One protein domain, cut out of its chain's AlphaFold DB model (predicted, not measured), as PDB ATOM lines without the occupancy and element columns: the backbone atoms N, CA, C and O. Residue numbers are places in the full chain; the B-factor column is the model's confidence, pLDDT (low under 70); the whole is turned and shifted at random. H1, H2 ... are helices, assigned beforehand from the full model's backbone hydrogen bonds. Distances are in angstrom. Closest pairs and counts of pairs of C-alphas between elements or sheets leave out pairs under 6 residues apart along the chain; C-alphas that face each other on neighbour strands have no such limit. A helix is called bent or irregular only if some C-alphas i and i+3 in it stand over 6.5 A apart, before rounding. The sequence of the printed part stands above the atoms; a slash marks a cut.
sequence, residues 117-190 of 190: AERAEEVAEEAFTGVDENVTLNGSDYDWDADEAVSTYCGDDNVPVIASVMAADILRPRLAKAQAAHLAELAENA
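Overview. This is residues 117 to 190 of the 190 residues of an uncharacterized protein of Methylobacterium phyllostachyos (UniProt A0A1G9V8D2). Two long helices, H1 and the bent H3, touch near their first residues and spread from there as a V, with the short H2 packed on both of them near that meeting. H3 makes the longest axis, and its last residues, 184 to 188, stick out with residues 189 and 190 beyond the rest. The printed part has 74 residues with three named helices, in the order H1, H2, H3, and no named strand; its class is all helix, with 59 residues in the helices. It is compact, with a radius of gyration of the C-alphas of 12.8 A, and its C-alphas span 44 by 21 by 16 A.

Along the chain. H1 runs from residue 117 to 138, 31.1 A from first to last C-alpha, and begins with C-alpha 117 at (-43.118, 45.630, 8.510). After seven residues comes H2, residues 146 to 154, 11.5 A long, with C-alpha 146 at (-36.811, 37.267, -3.849). Six residues later H3 begins; by its hydrogen bonds residues 161 to 188 were assigned as one helix, but it is bent, with C-alphas 170 and 173 6.7 A apart. Its arm H3a, residues 161 to 170, is 14.0 A long, and its arm H3b, residues 173 to 188, is 23.0 A long and ends with C-alpha 188 at (-10.832, 40.230, -10.304).

Arrangement. H1 touches H2 with residues 123 to 131 alone, the closest C-alphas being those of Ala 127 and Tyr 153, 5.1 A apart. Their lines are about perpendicular, at 87 degrees. With residues 117 to 124 alone H1 touches H3a, closest at the C-alphas of Ala 120 and Ala 167, 4.3 A apart, at a steep tilt of 59 degrees, the same way. H2 touches H3a at a steep tilt of 63 degrees, opposite ways; the closest C-alphas are those of Ala 146 and Ala 168, 5.0 A apart. The packing of the helices is mostly crossed, with no shallow tilt among these three pairs. H3b stands to H3a at a steep tilt of 36 degrees, only just past shallow. H3b is close to H1 but not clearly touching, at a shallow tilt of 24 degrees, the same way; their closest C-alphas, of Phe 128 and Leu 175, are 7.4 A apart. In H1, H2, H3a and H3b every O i to N i+4 pair is within hydrogen-bond range.

Size, cuts and confidence. The two C-alphas farthest apart, those of Pro 160 and Ala 190, are 43.6 A apart. Residues 184 to 190, of which 184 to 188 belong to H3, stand free. The printed part has no cut and ends at residue 190, the chain's last residue. The links from H1 to H2 and from H2 to H3 are short. The mean pLDDT of the printed part is 89.1, and residues 156 to 158 and residue 190 are under 70.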
ATOM      1  N   ALA A 117     -44.424  45.123   8.919       88.12
ATOM      2  CA  ALA A 117     -43.118  45.630   8.510       88.12
ATOM      3  C   ALA A 117     -41.987  45.090   9.402       88.12
ATOM      4  O   ALA A 117     -40.960  44.666   8.879       88.12
ATOM      5  N   GLU A 118     -42.191  45.034  10.721       86.62
ATOM      6  CA  GLU A 118     -41.246  44.405  11.655       86.62
ATOM      7  C   GLU A 118     -41.030  42.930  11.302       86.62
ATOM      8  O   GLU A 118     -39.896  42.492  11.112       86.62
ATOM      9  N   ARG A 119     -42.122  42.177  11.106       89.62
ATOM     10  CA  ARG A 119     -42.029  40.769  10.700       89.62
ATOM     11  C   ARG A 119     -41.362  40.596   9.333       89.62
ATOM     12  O   ARG A 119     -40.671  39.607   9.115       89.62
ATOM     13  N   ALA A 120     -41.571  41.528   8.407       90.06
ATOM     14  CA  ALA A 120     -40.988  41.478   7.073       90.06
ATOM     15  C   ALA A 120     -39.463  41.658   7.079       90.06
ATOM     16  O   ALA A 120     -38.781  40.999   6.301       90.06
ATOM     17  N   GLU A 121     -38.921  42.516   7.949       89.81
ATOM     18  CA  GLU A 121     -37.468  42.662   8.125       89.81
ATOM     19  C   GLU A 121     -36.838  41.361   8.637       89.81
ATOM     20  O   GLU A 121     -35.828  40.920   8.092       89.81
ATOM     21  N   GLU A 122     -37.461  40.705   9.625       90.94
ATOM     22  CA  GLU A 122     -37.001  39.405  10.137       90.94
ATOM     23  C   GLU A 122     -36.973  38.338   9.035       90.94
ATOM     24  O   GLU A 122     -35.975  37.644   8.862       90.94
ATOM     25  N   VAL A 123     -38.059  38.239   8.263       93.06
ATOM     26  CA  VAL A 123     -38.194  37.269   7.165       93.06
ATOM     27  C   VAL A 123     -37.196  37.562   6.043       93.06
ATOM     28  O   VAL A 123     -36.592  36.643   5.498       93.06
ATOM     29  N   ALA A 124     -36.983  38.832   5.694       92.12
ATOM     30  CA  ALA A 124     -36.006  39.200   4.674       92.12
ATOM     31  C   ALA A 124     -34.569  38.874   5.105       92.12
ATOM     32  O   ALA A 124     -33.761  38.477   4.266       92.12
ATOM     33  N   GLU A 125     -34.244  39.035   6.389       94.31
ATOM     34  CA  GLU A 125     -32.933  38.678   6.939       94.31
ATOM     35  C   GLU A 125     -32.705  37.163   6.940       94.31
ATOM     36  O   GLU A 125     -31.652  36.692   6.507       94.31
ATOM     37  N   GLU A 126     -33.705  36.396   7.373       94.69
ATOM     38  CA  GLU A 126     -33.674  34.932   7.362       94.69
ATOM     39  C   GLU A 126     -33.505  34.395   5.933       94.69
ATOM     40  O   GLU A 126     -32.610  33.589   5.674       94.69
ATOM     41  N   ALA A 127     -34.288  34.911   4.980       95.19
ATOM     42  CA  ALA A 127     -34.186  34.531   3.575       95.19
ATOM     43  C   ALA A 127     -32.826  34.898   2.964       95.19
ATOM     44  O   ALA A 127     -32.231  34.088   2.255       95.19
ATOM     45  N   PHE A 128     -32.305  36.097   3.250       96.25
ATOM     46  CA  PHE A 128     -30.983  36.502   2.770       96.25
ATOM     47  C   PHE A 128     -29.877  35.600   3.329       96.25
ATOM     48  O   PHE A 128     -29.007  35.176   2.575       96.25
ATOM     49  N   THR A 129     -29.941  35.264   4.620       96.06
ATOM     50  CA  THR A 129     -28.989  34.348   5.268       96.06
ATOM     51  C   THR A 129     -29.017  32.972   4.607       96.06
ATOM     52  O   THR A 129     -27.969  32.426   4.282       96.06
ATOM     53  N   GLY A 130     -30.207  32.432   4.332       95.19
ATOM     54  CA  GLY A 130     -30.346  31.147   3.646       95.19
ATOM     55  C   GLY A 130     -29.750  31.142   2.233       95.19
ATOM     56  O   GLY A 130     -29.096  30.170   1.840       95.19
ATOM     57  N   VAL A 131     -29.923  32.234   1.481       96.06
ATOM     58  CA  VAL A 131     -29.278  32.410   0.168       96.06
ATOM     59  C   VAL A 131     -27.757  32.486   0.316       96.06
ATOM     60  O   VAL A 131     -27.044  31.789  -0.401       96.06
ATOM     61  N   ASP A 132     -27.255  33.281   1.260       95.00
ATOM     62  CA  ASP A 132     -25.821  33.461   1.519       95.00
ATOM     63  C   ASP A 132     -25.119  32.144   1.893       95.00
ATOM     64  O   ASP A 132     -24.056  31.803   1.361       95.00
ATOM     65  N   GLU A 133     -25.759  31.340   2.742       95.31
ATOM     66  CA  GLU A 133     -25.290  30.000   3.092       95.31
ATOM     67  C   GLU A 133     -25.275  29.070   1.873       95.31
ATOM     68  O   GLU A 133     -24.320  28.314   1.686       95.31
ATOM     69  N   ASN A 134     -26.292  29.133   1.010       92.94
ATOM     70  CA  ASN A 134     -26.356  28.316  -0.203       92.94
ATOM     71  C   ASN A 134     -25.262  28.695  -1.212       92.94
ATOM     72  O   ASN A 134     -24.573  27.815  -1.732       92.94
ATOM     73  N   VAL A 135     -25.038  29.992  -1.428       92.69
ATOM     74  CA  VAL A 135     -23.917  30.509  -2.228       92.69
ATOM     75  C   VAL A 135     -22.591  29.980  -1.683       92.69
ATOM     76  O   VAL A 135     -21.806  29.384  -2.421       92.69
ATOM     77  N   THR A 136     -22.370  30.110  -0.375       90.00
ATOM     78  CA  THR A 136     -21.115  29.713   0.275       90.00
ATOM     79  C   THR A 136     -20.867  28.204   0.219       90.00
ATOM     80  O   THR A 136     -19.743  27.765  -0.025       90.00
ATOM     81  N   LEU A 137     -21.898  27.390   0.461       91.88
ATOM     82  CA  LEU A 137     -21.764  25.935   0.570       91.88
ATOM     83  C   LEU A 137     -21.797  25.224  -0.785       91.88
ATOM     84  O   LEU A 137     -21.095  24.228  -0.963       91.88
ATOM     85  N   ASN A 138     -22.602  25.717  -1.727       90.88
ATOM     86  CA  ASN A 138     -22.870  25.036  -2.995       90.88
ATOM     87  C   ASN A 138     -22.286  25.762  -4.214       90.88
ATOM     88  O   ASN A 138     -22.358  25.223  -5.319       90.88
ATOM     89  N   GLY A 139     -21.704  26.953  -4.041       84.06
ATOM     90  CA  GLY A 139     -21.181  27.757  -5.148       84.06
ATOM     91  C   GLY A 139     -22.276  28.295  -6.075       84.06
ATOM     92  O   GLY A 139     -22.015  28.497  -7.259       84.06
ATOM     93  N   SER A 140     -23.497  28.463  -5.555       86.25
ATOM     94  CA  SER A 140     -24.571  29.203  -6.234       86.25
ATOM     95  C   SER A 140     -24.191  30.683  -6.359       86.25
ATOM     96  O   SER A 140     -23.278  31.138  -5.677       86.25
ATOM     97  N   ASP A 141     -24.904  31.453  -7.174       88.56
ATOM     98  CA  ASP A 141     -24.855  32.917  -7.158       88.56
ATOM     99  C   ASP A 141     -26.070  33.522  -6.423       88.56
ATOM    100  O   ASP A 141     -26.930  32.803  -5.903       88.56
ATOM    101  N   TYR A 142     -26.105  34.855  -6.322       90.50
ATOM    102  CA  TYR A 142     -27.152  35.628  -5.642       90.50
ATOM    103  C   TYR A 142     -28.266  36.089  -6.605       90.50
ATOM    104  O   TYR A 142     -28.973  37.053  -6.300       90.50
ATOM    105  N   ASP A 143     -28.443  35.450  -7.766       91.69
ATOM    106  CA  ASP A 143     -29.448  35.839  -8.773       91.69
ATOM    107  C   ASP A 143     -30.890  35.388  -8.452       91.69
ATOM    108  O   ASP A 143     -31.792  35.517  -9.282       91.69
ATOM    109  N   TRP A 144     -31.106  34.934  -7.216       93.25
ATOM    110  CA  TRP A 144     -32.368  34.422  -6.696       93.25
ATOM    111  C   TRP A 144     -33.540  35.388  -6.892       93.25
ATOM    112  O   TRP A 144     -33.451  36.590  -6.610       93.25
ATOM    113  N   ASP A 145     -34.690  34.834  -7.281       94.12
ATOM    114  CA  ASP A 145     -35.959  35.541  -7.161       94.12
ATOM    115  C   ASP A 145     -36.297  35.725  -5.672       94.12
ATOM    116  O   ASP A 145     -36.238  34.789  -4.876       94.12
ATOM    117  N   ALA A 146     -36.611  36.957  -5.263       91.50
ATOM    118  CA  ALA A 146     -36.811  37.267  -3.849       91.50
ATOM    119  C   ALA A 146     -38.072  36.617  -3.267       91.50
ATOM    120  O   ALA A 146     -38.088  36.282  -2.083       91.50
ATOM    121  N   ASP A 147     -39.122  36.458  -4.075       90.81
ATOM    122  CA  ASP A 147     -40.351  35.800  -3.648       90.81
ATOM    123  C   ASP A 147     -40.092  34.285  -3.485       90.81
ATOM    124  O   ASP A 147     -40.495  33.693  -2.480       90.81
ATOM    125  N   GLU A 148     -39.317  33.680  -4.395       91.69
ATOM    126  CA  GLU A 148     -38.831  32.297  -4.269       91.69
ATOM    127  C   GLU A 148     -37.917  32.101  -3.052       91.69
ATOM    128  O   GLU A 148     -38.087  31.129  -2.314       91.69
ATOM    129  N   ALA A 149     -36.984  33.019  -2.790       93.00
ATOM    130  CA  ALA A 149     -36.085  32.941  -1.640       93.00
ATOM    131  C   ALA A 149     -36.854  33.005  -0.310       93.00
ATOM    132  O   ALA A 149     -36.622  32.184   0.577       93.00
ATOM    133  N   VAL A 150     -37.815  33.927  -0.178       92.12
ATOM    134  CA  VAL A 150     -38.677  34.012   1.013       92.12
ATOM    135  C   VAL A 150     -39.465  32.717   1.214       92.12
ATOM    136  O   VAL A 150     -39.471  32.175   2.319       92.12
ATOM    137  N   SER A 151     -40.090  32.189   0.158       91.44
ATOM    138  CA  SER A 151     -40.837  30.927   0.241       91.44
ATOM    139  C   SER A 151     -39.934  29.749   0.631       91.44
ATOM    140  O   SER A 151     -40.263  28.973   1.530       91.44
ATOM    141  N   THR A 152     -38.750  29.660   0.019       92.00
ATOM    142  CA  THR A 152     -37.793  28.563   0.222       92.00
ATOM    143  C   THR A 152     -37.228  28.530   1.639       92.00
ATOM    144  O   THR A 152     -37.137  27.454   2.233       92.00
ATOM    145  N   TYR A 153     -36.840  29.684   2.184       92.06
ATOM    146  CA  TYR A 153     -36.069  29.746   3.427       92.06
ATOM    147  C   TYR A 153     -36.896  30.073   4.669       92.06
ATOM    148  O   TYR A 153     -36.469  29.731   5.766       92.06
ATOM    149  N   CYS A 154     -38.081  30.670   4.520       88.56
ATOM    150  CA  CYS A 154     -38.915  31.070   5.661       88.56
ATOM    151  C   CYS A 154     -40.225  30.274   5.769       88.56
ATOM    152  O   CYS A 154     -40.888  30.327   6.808       88.56
ATOM    153  N   GLY A 155     -40.580  29.509   4.728       74.38
ATOM    154  CA  GLY A 155     -41.760  28.648   4.679       74.38
ATOM    155  C   GLY A 155     -43.090  29.406   4.576       74.38
ATOM    156  O   GLY A 155     -43.357  30.364   5.301       74.38
ATOM    157  N   ASP A 156     -43.980  28.927   3.705       67.62
ATOM    158  CA  ASP A 156     -45.260  29.592   3.418       67.62
ATOM    159  C   ASP A 156     -46.268  29.544   4.587       67.62
ATOM    160  O   ASP A 156     -47.139  30.409   4.696       67.62
ATOM    161  N   ASP A 157     -46.164  28.562   5.489       66.50
ATOM    162  CA  ASP A 157     -47.241  28.248   6.440       66.50
ATOM    163  C   ASP A 157     -47.314  29.182   7.668       66.50
ATOM    164  O   ASP A 157     -48.344  29.224   8.344       66.50
ATOM    165  N   ASN A 158     -46.253  29.942   7.971       66.44
ATOM    166  CA  ASN A 158     -46.163  30.747   9.204       66.44
ATOM    167  C   ASN A 158     -46.007  32.259   8.980       66.44
ATOM    168  O   ASN A 158     -46.053  33.024   9.948       66.44
ATOM    169  N   VAL A 159     -45.823  32.714   7.740       81.50
ATOM    170  CA  VAL A 159     -45.617  34.136   7.439       81.50
ATOM    171  C   VAL A 159     -46.885  34.724   6.812       81.50
ATOM    172  O   VAL A 159     -47.329  34.261   5.762       81.50
ATOM    173  N   PRO A 160     -47.503  35.756   7.420       84.94
ATOM    174  CA  PRO A 160     -48.635  36.438   6.804       84.94
ATOM    175  C   PRO A 160     -48.263  36.988   5.424       84.94
ATOM    176  O   PRO A 160     -47.225  37.625   5.286       84.94
ATOM    177  N   VAL A 161     -49.149  36.841   4.433       85.38
ATOM    178  CA  VAL A 161     -48.867  37.246   3.039       85.38
ATOM    179  C   VAL A 161     -48.373  38.696   2.914       85.38
ATOM    180  O   VAL A 161     -47.459  38.950   2.138       85.38
ATOM    181  N   ILE A 162     -48.916  39.647   3.691       88.06
ATOM    182  CA  ILE A 162     -48.417  41.038   3.700       88.06
ATOM    183  C   ILE A 162     -46.936  41.079   4.090       88.06
ATOM    184  O   ILE A 162     -46.150  41.734   3.410       88.06
ATOM    185  N   ALA A 163     -46.556  40.370   5.157       87.19
ATOM    186  CA  ALA A 163     -45.176  40.324   5.622       87.19
ATOM    187  C   ALA A 163     -44.261  39.659   4.585       87.19
ATOM    188  O   ALA A 163     -43.184  40.184   4.334       87.19
ATOM    189  N   SER A 164     -44.701  38.587   3.915       88.50
ATOM    190  CA  SER A 164     -43.926  37.948   2.838       88.50
ATOM    191  C   SER A 164     -43.693  38.892   1.656       88.50
ATOM    192  O   SER A 164     -42.566  39.033   1.192       88.50
ATOM    193  N   VAL A 165     -44.736  39.597   1.200       87.88
ATOM    194  CA  VAL A 165     -44.626  40.557   0.087       87.88
ATOM    195  C   VAL A 165     -43.704  41.722   0.460       87.88
ATOM    196  O   VAL A 165     -42.845  42.110  -0.331       87.88
ATOM    197  N   MET A 166     -43.847  42.267   1.671       89.12
ATOM    198  CA  MET A 166     -42.945  43.303   2.181       89.12
ATOM    199  C   MET A 166     -41.501  42.790   2.300       89.12
ATOM    200  O   MET A 166     -40.574  43.518   1.951       89.12
ATOM    201  N   ALA A 167     -41.302  41.547   2.745       90.81
ATOM    202  CA  ALA A 167     -39.985  40.934   2.883       90.81
ATOM    203  C   ALA A 167     -39.305  40.759   1.523       90.81
ATOM    204  O   ALA A 167     -38.146  41.136   1.370       90.81
ATOM    205  N   ALA A 168     -40.035  40.286   0.508       90.31
ATOM    206  CA  ALA A 168     -39.526  40.187  -0.857       90.31
ATOM    207  C   ALA A 168     -39.116  41.566  -1.398       90.31
ATOM    208  O   ALA A 168     -38.030  41.720  -1.962       90.31
ATOM    209  N   ASP A 169     -39.923  42.606  -1.155       88.44
ATOM    210  CA  ASP A 169     -39.541  43.976  -1.507       88.44
ATOM    211  C   ASP A 169     -38.249  44.404  -0.787       88.44
ATOM    212  O   ASP A 169     -37.412  45.086  -1.386       88.44
ATOM    213  N   ILE A 170     -38.061  44.013   0.483       90.31
ATOM    214  CA  ILE A 170     -36.840  44.261   1.270       90.31
ATOM    215  C   ILE A 170     -35.626  43.547   0.696       90.31
ATOM    216  O   ILE A 170     -34.563  44.166   0.574       90.31
ATOM    217  N   LEU A 171     -35.809  42.293   0.312       92.38
ATOM    218  CA  LEU A 171     -34.766  41.375  -0.101       92.38
ATOM    219  C   LEU A 171     -34.216  41.684  -1.499       92.38
ATOM    220  O   LEU A 171     -32.999  41.676  -1.673       92.38
ATOM    221  N   ARG A 172     -35.062  42.046  -2.479       94.12
ATOM    222  CA  ARG A 172     -34.635  42.341  -3.870       94.12
ATOM    223  C   ARG A 172     -33.411  43.264  -3.978       94.12
ATOM    224  O   ARG A 172     -32.444  42.881  -4.636       94.12
ATOM    225  N   PRO A 173     -33.382  44.463  -3.358       92.69
ATOM    226  CA  PRO A 173     -32.205  45.327  -3.440       92.69
ATOM    227  C   PRO A 173     -30.976  44.756  -2.714       92.69
ATOM    228  O   PRO A 173     -29.852  45.079  -3.101       92.69
ATOM    229  N   ARG A 174     -31.157  43.915  -1.683       93.88
ATOM    230  CA  ARG A 174     -30.046  43.252  -0.978       93.88
ATOM    231  C   ARG A 174     -29.394  42.197  -1.873       93.88
ATOM    232  O   ARG A 174     -28.181  42.246  -2.055       93.88
ATOM    233  N   LEU A 175     -30.200  41.335  -2.499       93.88
ATOM    234  CA  LEU A 175     -29.735  40.330  -3.461       93.88
ATOM    235  C   LEU A 175     -29.038  40.976  -4.661       93.88
ATOM    236  O   LEU A 175     -27.915  40.610  -4.988       93.88
ATOM    237  N   ALA A 176     -29.626  42.025  -5.248       92.94
ATOM    238  CA  ALA A 176     -29.010  42.737  -6.370       92.94
ATOM    239  C   ALA A 176     -27.629  43.321  -6.020       92.94
ATOM    240  O   ALA A 176     -26.704  43.285  -6.833       92.94
ATOM    241  N   LYS A 177     -27.472  43.855  -4.800       93.94
ATOM    242  CA  LYS A 177     -26.186  44.362  -4.310       93.94
ATOM    243  C   LYS A 177     -25.174  43.233  -4.090       93.94
ATOM    244  O   LYS A 177     -24.016  43.402  -4.465       93.94
ATOM    245  N   ALA A 178     -25.600  42.119  -3.497       93.06
ATOM    246  CA  ALA A 178     -24.752  40.950  -3.278       93.06
ATOM    247  C   ALA A 178     -24.282  40.343  -4.608       93.06
ATOM    248  O   ALA A 178     -23.087  40.131  -4.788       93.06
ATOM    249  N   GLN A 179     -25.182  40.204  -5.587       93.94
ATOM    250  CA  GLN A 179     -24.848  39.720  -6.927       93.94
ATOM    251  C   GLN A 179     -23.824  40.622  -7.621       93.94
ATOM    252  O   GLN A 179     -22.856  40.138  -8.202       93.94
ATOM    253  N   ALA A 180     -23.994  41.944  -7.538       93.06
ATOM    254  CA  ALA A 180     -23.032  42.881  -8.114       93.06
ATOM    255  C   ALA A 180     -21.636  42.761  -7.473       93.06
ATOM    256  O   ALA A 180     -20.636  42.847  -8.184       93.06
ATOM    257  N   ALA A 181     -21.564  42.550  -6.154       92.31
ATOM    258  CA  ALA A 181     -20.302  42.325  -5.451       92.31
ATOM    259  C   ALA A 181     -19.660  40.987  -5.847       92.31
ATOM    260  O   ALA A 181     -18.488  40.959  -6.213       92.31
ATOM    261  N   HIS A 182     -20.446  39.910  -5.876       89.94
ATOM    262  CA  HIS A 182     -19.981  38.577  -6.253       89.94
ATOM    263  C   HIS A 182     -19.404  38.544  -7.678       89.94
ATOM    264  O   HIS A 182     -18.315  38.024  -7.913       89.94
ATOM    265  N   LEU A 183     -20.083  39.182  -8.638       91.19
ATOM    266  CA  LEU A 183     -19.593  39.290 -10.015       91.19
ATOM    267  C   LEU A 183     -18.297  40.110 -10.126       91.19
ATOM    268  O   LEU A 183     -17.462  39.808 -10.980       91.19
ATOM    269  N   ALA A 184     -18.113  41.132  -9.285       91.00
ATOM    270  CA  ALA A 184     -16.876  41.911  -9.255       91.00
ATOM    271  C   ALA A 184     -15.694  41.068  -8.748       91.00
ATOM    272  O   ALA A 184     -14.634  41.074  -9.369       91.00
ATOM    273  N   GLU A 185     -15.895  40.279  -7.691       87.69
ATOM    274  CA  GLU A 185     -14.876  39.360  -7.167       87.69
ATOM    275  C   GLU A 185     -14.480  38.289  -8.193       87.69
ATOM    276  O   GLU A 185     -13.297  37.978  -8.348       87.69
ATOM    277  N   LEU A 186     -15.442  37.739  -8.938       85.88
ATOM    278  CA  LEU A 186     -15.153  36.779 -10.008       85.88
ATOM    279  C   LEU A 186     -14.340  37.410 -11.146       85.88
ATOM    280  O   LEU A 186     -13.446  36.762 -11.685       85.88
ATOM    281  N   ALA A 187     -14.621  38.667 -11.498       85.19
ATOM    282  CA  ALA A 187     -13.884  39.385 -12.535       85.19
ATOM    283  C   ALA A 187     -12.442  39.733 -12.119       85.19
ATOM    284  O   ALA A 187     -11.565  39.771 -12.976       85.19
ATOM    285  N   GLU A 188     -12.184  39.975 -10.831       81.94
ATOM    286  CA  GLU A 188     -10.832  40.230 -10.304       81.94
ATOM    287  C   GLU A 188      -9.962  38.963 -10.231       81.94
ATOM    288  O   GLU A 188      -8.734  39.057 -10.270       81.94
ATOM    289  N   ASN A 189     -10.587  37.786 -10.141       71.56
ATOM    290  CA  ASN A 189      -9.912  36.491 -10.018       71.56
ATOM    291  C   ASN A 189      -9.771  35.715 -11.350       71.56
ATOM    292  O   ASN A 189      -9.252  34.594 -11.335       71.56
ATOM    293  N   ALA A 190     -10.234  36.279 -12.472       63.75
ATOM    294  CA  ALA A 190     -10.191  35.692 -13.821       63.75
ATOM    295  C   ALA A 190      -8.973  36.160 -14.638       63.75
ATOM    296  O   ALA A 190      -8.413  35.319 -15.382       63.75
TER     297      ALA A 190